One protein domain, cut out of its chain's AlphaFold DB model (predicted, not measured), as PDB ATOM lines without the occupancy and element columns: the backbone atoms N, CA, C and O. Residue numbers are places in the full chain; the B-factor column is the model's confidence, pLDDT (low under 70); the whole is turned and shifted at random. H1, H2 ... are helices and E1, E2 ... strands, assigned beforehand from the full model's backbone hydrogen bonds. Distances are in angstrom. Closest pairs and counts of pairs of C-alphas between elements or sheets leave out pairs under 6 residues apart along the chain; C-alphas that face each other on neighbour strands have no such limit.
ATOM      1  N   LEU A 291      30.616  46.987  51.657       86.12
ATOM      2  CA  LEU A 291      31.646  46.010  51.253       86.12
ATOM      3  C   LEU A 291      31.682  45.822  49.728       86.12
ATOM      4  O   LEU A 291      30.645  45.591  49.123       86.12
ATOM      5  N   SER A 292      32.847  45.885  49.068       88.31
ATOM      6  CA  SER A 292      32.910  45.696  47.604       88.31
ATOM      7  C   SER A 292      32.983  44.226  47.192       88.31
ATOM      8  O   SER A 292      33.653  43.407  47.824       88.31
ATOM      9  N   LEU A 293      32.364  43.885  46.057       91.06
ATOM     10  CA  LEU A 293      32.527  42.563  45.442       91.06
ATOM     11  C   LEU A 293      33.995  42.281  45.111       91.06
ATOM     12  O   LEU A 293      34.445  41.138  45.205       91.06
ATOM     13  N   LYS A 294      34.754  43.312  44.721       84.88
ATOM     14  CA  LYS A 294      36.184  43.172  44.456       84.88
ATOM     15  C   LYS A 294      36.945  42.808  45.732       84.88
ATOM     16  O   LYS A 294      37.751  41.891  45.673       84.88
ATOM     17  N   ALA A 295      36.628  43.419  46.875       78.06
ATOM     18  CA  ALA A 295      37.213  43.071  48.168       78.06
ATOM     19  C   ALA A 295      36.962  41.602  48.527       78.06
ATOM     20  O   ALA A 295      37.889  40.909  48.936       78.06
ATOM     21  N   ILE A 296      35.742  41.099  48.304       85.38
ATOM     22  CA  ILE A 296      35.401  39.685  48.536       85.38
ATOM     23  C   ILE A 296      36.156  38.767  47.569       85.38
ATOM     24  O   ILE A 296      36.696  37.745  47.979       85.38
ATOM     25  N   LYS A 297      36.230  39.118  46.278       84.19
ATOM     26  CA  LYS A 297      37.032  38.358  45.302       84.19
ATOM     27  C   LYS A 297      38.508  38.352  45.688       84.19
ATOM     28  O   LYS A 297      39.188  37.342  45.518       84.19
ATOM     29  N   ASP A 298      38.991  39.477  46.207       75.88
ATOM     30  CA  ASP A 298      40.380  39.644  46.581       75.88
ATOM     31  C   ASP A 298      40.736  38.928  47.888       75.88
ATOM     32  O   ASP A 298      41.854  38.417  48.020       75.88
ATOM     33  N   ASN A 299      39.768  38.845  48.800       71.69
ATOM     34  CA  ASN A 299      39.840  38.160  50.076       71.69
ATOM     35  C   ASN A 299      38.536  37.378  50.359       71.69
ATOM     36  O   ASN A 299      37.652  37.873  51.065       71.69
ATOM     37  N   PRO A 300      38.430  36.123  49.877       81.00
ATOM     38  CA  PRO A 300      37.223  35.311  50.047       81.00
ATOM     39  C   PRO A 300      36.837  35.039  51.505       81.00
ATOM     40  O   PRO A 300      35.674  34.755  51.774       81.00
ATOM     41  N   SER A 301      37.780  35.158  52.450       71.88
ATOM     42  CA  SER A 301      37.494  34.970  53.879       71.88
ATOM     43  C   SER A 301      36.560  36.038  54.457       71.88
ATOM     44  O   SER A 301      35.910  35.782  55.467       71.88
ATOM     45  N   LEU A 302      36.422  37.192  53.787       72.81
ATOM     46  CA  LEU A 302      35.449  38.223  54.159       72.81
ATOM     47  C   LEU A 302      34.007  37.723  54.045       72.81
ATOM     48  O   LEU A 302      33.149  38.148  54.807       72.81
ATOM     49  N   LEU A 303      33.734  36.801  53.116       79.75
ATOM     50  CA  LEU A 303      32.402  36.213  52.992       79.75
ATOM     51  C   LEU A 303      32.039  35.412  54.251       79.75
ATOM     52  O   LEU A 303      30.909  35.456  54.717       79.75
ATOM     53  N   GLU A 304      33.020  34.704  54.813       74.25
ATOM     54  CA  GLU A 304      32.844  33.872  56.005       74.25
ATOM     55  C   GLU A 304      32.765  34.719  57.282       74.25
ATOM     56  O   GLU A 304      31.976  34.409  58.172       74.25
ATOM     57  N   SER A 305      33.554  35.797  57.380       69.25
ATOM     58  CA  SER A 305      33.626  36.622  58.593       69.25
ATOM     59  C   SER A 305      32.397  37.498  58.823       69.25
ATOM     60  O   SER A 305      32.127  37.876  59.956       69.25
ATOM     61  N   MET A 306      31.673  37.846  57.759       73.12
ATOM     62  CA  MET A 306      30.548  38.781  57.838       73.12
ATOM     63  C   MET A 306      29.238  38.109  58.263       73.12
ATOM     64  O   MET A 306      28.292  38.808  58.599       73.12
ATOM     65  N   GLY A 307      29.159  36.773  58.273       81.44
ATOM     66  CA  GLY A 307      27.908  36.059  58.530       81.44
ATOM     67  C   GLY A 307      26.929  36.206  57.361       81.44
ATOM     68  O   GLY A 307      27.307  35.998  56.211       81.44
ATOM     69  N   ASN A 308      25.664  36.538  57.640       88.44
ATOM     70  CA  ASN A 308      24.656  36.761  56.595       88.44
ATOM     71  C   ASN A 308      23.734  37.968  56.874       88.44
ATOM     72  O   ASN A 308      22.516  37.797  56.928       88.44
ATOM     73  N   PRO A 309      24.287  39.176  57.089       90.19
ATOM     74  CA  PRO A 309      23.501  40.381  57.332       90.19
ATOM     75  C   PRO A 309      22.671  40.759  56.102       90.19
ATOM     76  O   PRO A 309      22.980  40.366  54.975       90.19
ATOM     77  N   MET A 310      21.628  41.556  56.312       93.44
ATOM     78  CA  MET A 310      20.868  42.143  55.214       93.44
ATOM     79  C   MET A 310      21.670  43.269  54.560       93.44
ATOM     80  O   MET A 310      22.360  44.034  55.231       93.44
ATOM     81  N   CYS A 311      21.597  43.366  53.234       93.75
ATOM     82  CA  CYS A 311      22.289  44.387  52.464       93.75
ATOM     83  C   CYS A 311      21.503  44.828  51.223       93.75
ATOM     84  O   CYS A 311      20.660  44.097  50.698       93.75
ATOM     85  N   ARG A 312      21.818  46.018  50.717       94.31
ATOM     86  CA  ARG A 312      21.396  46.530  49.411       94.31
ATOM     87  C   ARG A 312      22.566  46.408  48.436       94.31
ATOM     88  O   ARG A 312      23.719  46.610  48.808       94.31
ATOM     89  N   ILE A 313      22.290  46.098  47.171       95.12
ATOM     90  CA  ILE A 313      23.333  45.993  46.139       95.12
ATOM     91  C   ILE A 313      23.456  47.338  45.425       95.12
ATOM     92  O   ILE A 313      22.538  47.753  44.717       95.12
ATOM     93  N   TYR A 314      24.596  48.002  45.573       91.38
ATOM     94  CA  TYR A 314      24.920  49.252  44.896       91.38
ATOM     95  C   TYR A 314      25.855  49.010  43.706       91.38
ATOM     96  O   TYR A 314      26.831  48.265  43.803       91.38
ATOM     97  N   SER A 315      25.581  49.657  42.572       89.69
ATOM     98  CA  SER A 315      26.416  49.583  41.371       89.69
ATOM     99  C   SER A 315      27.017  50.947  41.066       89.69
ATOM    100  O   SER A 315      26.362  51.791  40.450       89.69
ATOM    101  N   ALA A 316      28.295  51.152  41.397       74.00
ATOM    102  CA  ALA A 316      28.935  52.451  41.174       74.00
ATOM    103  C   ALA A 316      29.109  52.789  39.681       74.00
ATOM    104  O   ALA A 316      29.274  53.955  39.347       74.00
ATOM    105  N   GLN A 317      29.028  51.801  38.773       84.56
ATOM    106  CA  GLN A 317      28.940  52.068  37.328       84.56
ATOM    107  C   GLN A 317      27.747  52.963  36.970       84.56
ATOM    108  O   GLN A 317      27.861  53.818  36.098       84.56
ATOM    109  N   TRP A 318      26.603  52.725  37.610       75.69
ATOM    110  CA  TRP A 318      25.347  53.398  37.289       75.69
ATOM    111  C   TRP A 318      25.001  54.487  38.299       75.69
ATOM    112  O   TRP A 318      24.184  55.341  37.989       75.69
ATOM    113  N   GLY A 319      25.612  54.471  39.487       72.75
ATOM    114  CA  GLY A 319      25.257  55.383  40.574       72.75
ATOM    115  C   GLY A 319      23.914  55.043  41.229       72.75
ATOM    116  O   GLY A 319      23.297  55.910  41.834       72.75
ATOM    117  N   TYR A 320      23.449  53.796  41.098       87.88
ATOM    118  CA  TYR A 320      22.122  53.357  41.537       87.88
ATOM    119  C   TYR A 320      22.163  51.997  42.248       87.88
ATOM    120  O   TYR A 320      23.101  51.206  42.082       87.88
ATOM    121  N   TYR A 321      21.108  51.718  43.013       91.56
ATOM    122  CA  TYR A 321      20.876  50.455  43.707       91.56
ATOM    123  C   TYR A 321      20.074  49.483  42.847       91.56
ATOM    124  O   TYR A 321      19.273  49.893  42.012       91.56
ATOM    125  N   TRP A 322      20.269  48.185  43.051       95.88
ATOM    126  CA  TRP A 322      19.454  47.164  42.399       95.88
ATOM    127  C   TRP A 322      18.071  47.123  43.045       95.88
ATOM    128  O   TRP A 322      17.956  47.051  44.267       95.88
ATOM    129  N   ARG A 323      17.022  47.141  42.223       95.38
ATOM    130  CA  ARG A 323      15.635  46.996  42.676       95.38
ATOM    131  C   ARG A 323      15.299  45.523  42.967       95.38
ATOM    132  O   ARG A 323      15.887  44.624  42.349       95.38
ATOM    133  N   PRO A 324      14.311  45.245  43.840       93.12
ATOM    134  CA  PRO A 324      13.883  43.884  44.149       93.12
ATOM    135  C   PRO A 324      13.525  43.083  42.890       93.12
ATOM    136  O   PRO A 324      13.054  43.630  41.894       93.12
ATOM    137  N   LYS A 325      13.700  41.755  42.953       88.81
ATOM    138  CA  LYS A 325      13.270  40.806  41.904       88.81
ATOM    139  C   LYS A 325      13.854  41.080  40.504       88.81
ATOM    140  O   LYS A 325      13.265  40.680  39.506       88.81
ATOM    141  N   GLY A 326      15.008  41.746  40.423       80.69
ATOM    142  CA  GLY A 326      15.679  42.021  39.150       80.69
ATOM    143  C   GLY A 326      15.016  43.123  38.319       80.69
ATOM    144  O   GLY A 326      15.234  43.181  37.113       80.69
ATOM    145  N   ALA A 327      14.235  44.013  38.939       88.69
ATOM    146  CA  ALA A 327      13.514  45.099  38.267       88.69
ATOM    147  C   ALA A 327      14.405  46.294  37.842       88.69
ATOM    148  O   ALA A 327      13.941  47.432  37.784       88.69
ATOM    149  N   GLY A 328      15.688  46.054  37.552       91.81
ATOM    150  CA  GLY A 328      16.648  47.080  37.138       91.81
ATOM    151  C   GLY A 328      17.262  47.872  38.298       91.81
ATOM    152  O   GLY A 328      17.495  47.328  39.377       91.81
ATOM    153  N   TYR A 329      17.560  49.149  38.046       92.75
ATOM    154  CA  TYR A 329      18.247  50.054  38.973       92.75
ATOM    155  C   TYR A 329      17.303  51.159  39.479       92.75
ATOM    156  O   TYR A 329      16.391  51.562  38.760       92.75
ATOM    157  N   GLY A 330      17.524  51.653  40.697       87.44
ATOM    158  CA  GLY A 330      16.729  52.703  41.336       87.44
ATOM    159  C   GLY A 330      17.500  53.471  42.407       87.44
ATOM    160  O   GLY A 330      18.678  53.203  42.662       87.44
ATOM    161  N   CYS A 331      16.844  54.449  43.030       80.06
ATOM    162  CA  CYS A 331      17.423  55.164  44.168       80.06
ATOM    163  C   CYS A 331      17.443  54.280  45.430       80.06
ATOM    164  O   CYS A 331      16.886  53.182  45.451       80.06
ATOM    165  N   GLN A 332      18.097  54.745  46.496       84.12
ATOM    166  CA  GLN A 332      18.278  53.961  47.725       84.12
ATOM    167  C   GLN A 332      16.948  53.537  48.374       84.12
ATOM    168  O   GLN A 332      16.841  52.413  48.853       84.12
ATOM    169  N   SER A 333      15.915  54.386  48.327       86.62
ATOM    170  CA  SER A 333      14.580  54.073  48.863       86.62
ATOM    171  C   SER A 333      13.822  53.012  48.056       86.62
ATOM    172  O   SER A 333      12.840  52.460  48.539       86.62
ATOM    173  N   GLU A 334      14.260  52.720  46.831       91.12
ATOM    174  CA  GLU A 334      13.698  51.675  45.964       91.12
ATOM    175  C   GLU A 334      14.564  50.405  45.944       91.12
ATOM    176  O   GLU A 334      14.269  49.458  45.208       91.12
ATOM    177  N   ALA A 335      15.671  50.399  46.692       93.69
ATOM    178  CA  ALA A 335      16.637  49.315  46.679       93.69
ATOM    179  C   ALA A 335      16.028  48.022  47.231       93.69
ATOM    180  O   ALA A 335      15.367  48.003  48.269       93.69
ATOM    181  N   GLY A 336      16.312  46.911  46.555       94.94
ATOM    182  CA  GLY A 336      16.065  45.592  47.111       94.94
ATOM    183  C   GLY A 336      16.988  45.338  48.293       94.94
ATOM    184  O   GLY A 336      18.167  45.696  48.259       94.94
ATOM    185  N   GLN A 337      16.440  44.703  49.323       95.06
ATOM    186  CA  GLN A 337      17.217  44.167  50.428       95.06
ATOM    187  C   GLN A 337      17.381  42.663  50.232       95.06
ATOM    188  O   GLN A 337      16.440  41.959  49.858       95.06
ATOM    189  N   TYR A 338      18.592  42.185  50.460       94.88
ATOM    190  CA  TYR A 338      19.003  40.816  50.206       94.88
ATOM    191  C   TYR A 338      19.834  40.333  51.379       94.88
ATOM    192  O   TYR A 338      20.615  41.104  51.938       94.88
ATOM    193  N   SER A 339      19.745  39.043  51.693       94.25
ATOM    194  CA  SER A 339      20.781  38.443  52.522       94.25
ATOM    195  C   SER A 339      22.129  38.610  51.817       94.25
ATOM    196  O   SER A 339      22.212  38.526  50.585       94.25
ATOM    197  N   PHE A 340      23.185  38.896  52.570       93.62
ATOM    198  CA  PHE A 340      24.510  39.131  52.007       93.62
ATOM    199  C   PHE A 340      24.980  37.971  51.122       93.62
ATOM    200  O   PHE A 340      25.540  38.188  50.044       93.62
ATOM    201  N   GLN A 341      24.673  36.738  51.521       93.56
ATOM    202  CA  GLN A 341      25.012  35.549  50.756       93.56
ATOM    203  C   GLN A 341      24.263  35.487  49.419       93.56
ATOM    204  O   GLN A 341      24.875  35.175  48.394       93.56
ATOM    205  N   ASP A 342      22.969  35.817  49.398       95.00
ATOM    206  CA  ASP A 342      22.186  35.864  48.158       95.00
ATOM    207  C   ASP A 342      22.686  36.983  47.248       95.00
ATOM    208  O   ASP A 342      22.953  36.751  46.068       95.00
ATOM    209  N   ALA A 343      22.906  38.174  47.810       95.75
ATOM    210  CA  ALA A 343      23.458  39.311  47.089       95.75
ATOM    211  C   ALA A 343      24.791  38.956  46.424       95.75
ATOM    212  O   ALA A 343      24.990  39.219  45.233       95.75
ATOM    213  N   TYR A 344      25.694  38.309  47.165       95.62
ATOM    214  CA  TYR A 344      26.961  37.823  46.638       95.62
ATOM    215  C   TYR A 344      26.761  36.774  45.545       95.62
ATOM    216  O   TYR A 344      27.336  36.895  44.464       95.62
ATOM    217  N   MET A 345      25.922  35.761  45.762       95.62
ATOM    218  CA  MET A 345      25.681  34.711  44.768       95.62
ATOM    219  C   MET A 345      25.098  35.266  43.464       95.62
ATOM    220  O   MET A 345      25.491  34.816  42.381       95.62
ATOM    221  N   THR A 346      24.242  36.281  43.564       95.25
ATOM    222  CA  THR A 346      23.662  37.007  42.433       95.25
ATOM    223  C   THR A 346      24.673  37.900  41.720       95.25
ATOM    224  O   THR A 346      24.535  38.112  40.524       95.25
ATOM    225  N   THR A 347      25.708  38.406  42.388       96.00
ATOM    226  CA  THR A 347      26.627  39.398  41.796       96.00
ATOM    227  C   THR A 347      28.047  38.886  41.568       96.00
ATOM    228  O   THR A 347      28.810  39.525  40.853       96.00
ATOM    229  N   LYS A 348      28.432  37.710  42.080       96.31
ATOM    230  CA  LYS A 348      29.809  37.176  41.986       96.31
ATOM    231  C   LYS A 348      30.347  37.070  40.558       96.31
ATOM    232  O   LYS A 348      31.557  37.148  40.337       96.31
ATOM    233  N   HIS A 349      29.451  36.909  39.588       94.88
ATOM    234  CA  HIS A 349      29.770  36.817  38.166       94.88
ATOM    235  C   HIS A 349      29.867  38.183  37.470       94.88
ATOM    236  O   HIS A 349      30.332  38.245  36.336       94.88
ATOM    237  N   CYS A 350      29.471  39.278  38.126       94.69
ATOM    238  CA  CYS A 350      29.622  40.624  37.590       94.69
ATOM    239  C   CYS A 350      31.104  40.962  37.378       94.69
ATOM    240  O   CYS A 350      31.968  40.637  38.209       94.69
ATOM    241  N   GLY A 351      31.385  41.623  36.256       90.38
ATOM    242  CA  GLY A 351      32.711  42.115  35.923       90.38
ATOM    243  C   GLY A 351      33.125  43.318  36.783       90.38
ATOM    244  O   GLY A 351      32.279  43.958  37.424       90.38
ATOM    245  N   PRO A 352      34.435  43.618  36.852       83.25
ATOM    246  CA  PRO A 352      34.969  44.717  37.660       83.25
ATOM    247  C   PRO A 352      34.423  46.094  37.245       83.25
ATOM    248  O   PRO A 352      34.323  46.987  38.084       83.25
ATOM    249  N   GLU A 353      34.004  46.262  35.990       82.31
ATOM    250  CA  GLU A 353      33.409  47.493  35.464       82.31
ATOM    251  C   GLU A 353      32.107  47.886  36.172       82.31
ATOM    252  O   GLU A 353      31.782  49.070  36.221       82.31
ATOM    253  N   LYS A 354      31.385  46.917  36.758       84.75
ATOM    254  CA  LYS A 354      30.145  47.169  37.508       84.75
ATOM    255  C   LYS A 354      30.384  47.881  38.834       84.75
ATOM    256  O   LYS A 354      29.489  48.585  39.300       84.75
ATOM    257  N   LYS A 355      31.580  47.714  39.421       84.62
ATOM    258  CA  LYS A 355      31.951  48.254  40.739       84.62
ATOM    259  C   LYS A 355      30.837  48.004  41.770       84.62
ATOM    260  O   LYS A 355      30.216  48.947  42.254       84.62
ATOM    261  N   ILE A 356      30.533  46.727  42.012       93.19
ATOM    262  CA  ILE A 356      29.464  46.298  42.927       93.19
ATOM    263  C   ILE A 356      29.895  46.476  44.385       93.19
ATOM    264  O   ILE A 356      30.998  46.064  44.755       93.19
ATOM    265  N   TRP A 357      28.987  47.018  45.194       91.81
ATOM    266  CA  TRP A 357      29.096  47.177  46.642       91.81
ATOM    267  C   TRP A 357      27.847  46.631  47.342       91.81
ATOM    268  O   TRP A 357      26.757  46.661  46.773       91.81
ATOM    269  N   TYR A 358      28.007  46.151  48.570       93.19
ATOM    270  CA  TYR A 358      26.939  45.688  49.452       93.19
ATOM    271  C   TYR A 358      26.809  46.678  50.599       93.19
ATOM    272  O   TYR A 358      27.750  46.785  51.373       93.19
ATOM    273  N   GLU A 359      25.696  47.405  50.672       91.12
ATOM    274  CA  GLU A 359      25.352  48.323  51.768       91.12
ATOM    275  C   GLU A 359      24.534  47.569  52.821       91.12
ATOM    276  O   GLU A 359      23.355  47.305  52.606       91.12
ATOM    277  N   PHE A 360      25.149  47.173  53.927       89.12
ATOM    278  CA  PHE A 360      24.519  46.542  55.074       89.12
ATOM    279  C   PHE A 360      23.552  47.506  55.750       89.12
ATOM    280  O   PHE A 360      23.871  48.670  55.983       89.12
ATOM    281  N   VAL A 361      22.365  46.988  56.036       88.25
ATOM    282  CA  VAL A 361      21.274  47.702  56.693       88.25
ATOM    283  C   VAL A 361      21.126  47.179  58.111       88.25
ATOM    284  O   VAL A 361      21.072  45.965  58.316       88.25
TER     285      VAL A 361
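Overview. This is residues 291 to 361 of the 372 residues of an uncharacterized protein of Oceanospirillaceae bacterium (UniProt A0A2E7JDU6). A small four-stranded sheet is built on its longest strand, E1, with E4 along one side of E1 and the short strands E2 and E3 along the other, and H3 packs on the sheet. Two short helices, H1 and H2, make a corner at one end of the domain, while the loop of residues 323 to 336 lies at the other end. The printed part has 71 residues, with three named helices and four named strands in the order H1, H2, E1, E2, E3, H3, E4; the class is mixed, helices and strands. The sheet is branched, and each neighbour pair in it is antiparallel. The whole is compact, with a radius of gyration of the C-alphas of 11.1 A, and rounded, spanning 30 by 24 by 16 A.

Arrangement. Residues 291 to 292 pair, antiparallel, with residues 357 to 358 of E4, residues 356 to 360. H1, residues 293 to 298, only grazes the sheet with its residues 293 to 296; its closest C-alphas to E4 are those of Leu 293 and Ile 356, 5.4 A apart. H1 and H2, residues 301 to 305, only just touch, with 3 pairs of C-alphas within 8 A, and only at the corner by their link; the closest C-alphas are those of Ile 296 and Leu 302, 5.8 A apart. H2 is not on the sheet. E1, residues 310 to 315, forms a hairpin with E2, residues 320 to 322, at 130 degrees; N 322 and O 313 are 2.8 A apart, within hydrogen-bond range. E3, residues 337 to 339, is on the same side of E1 as E2, beside residues 310 to 312, with N 311 and O 338 at 2.8 A. E4 is on the other side of E1, at 150 degrees, with N 312 and O 359 at 2.8 A. H3, residues 340 to 347, is on the sheet; its closest C-alphas to E1 are those of Phe 340 and Met 310, 5.7 A apart. H1 and H3 are close but not clearly touching, about perpendicular at 87 degrees, with the C-alphas of Leu 293 and Tyr 344 closest at 7.4 A. In H1, H2 and H3 every O i to N i+4 pair is within hydrogen-bond range.

Along the chain. H1 begins at C-alpha 293, (32.527, 42.563, 45.442), and measures 8.5 A; H2 measures 6.3 A. E1 is 16.7 A long, E2 6.8 A and E3 7.1 A. H3 is 10.4 A long, and E4, 13.1 A, ends at C-alpha 360, (24.519, 46.542, 55.074).

Size, cuts and confidence. The two C-alphas farthest apart are those of Ser 301 and Ala 327, at 30.4 A. The printed part has no cut. The link from E2 to E3, 14 residues, is long. The mean pLDDT of the printed part is 87.6, and residue 305 is under 70.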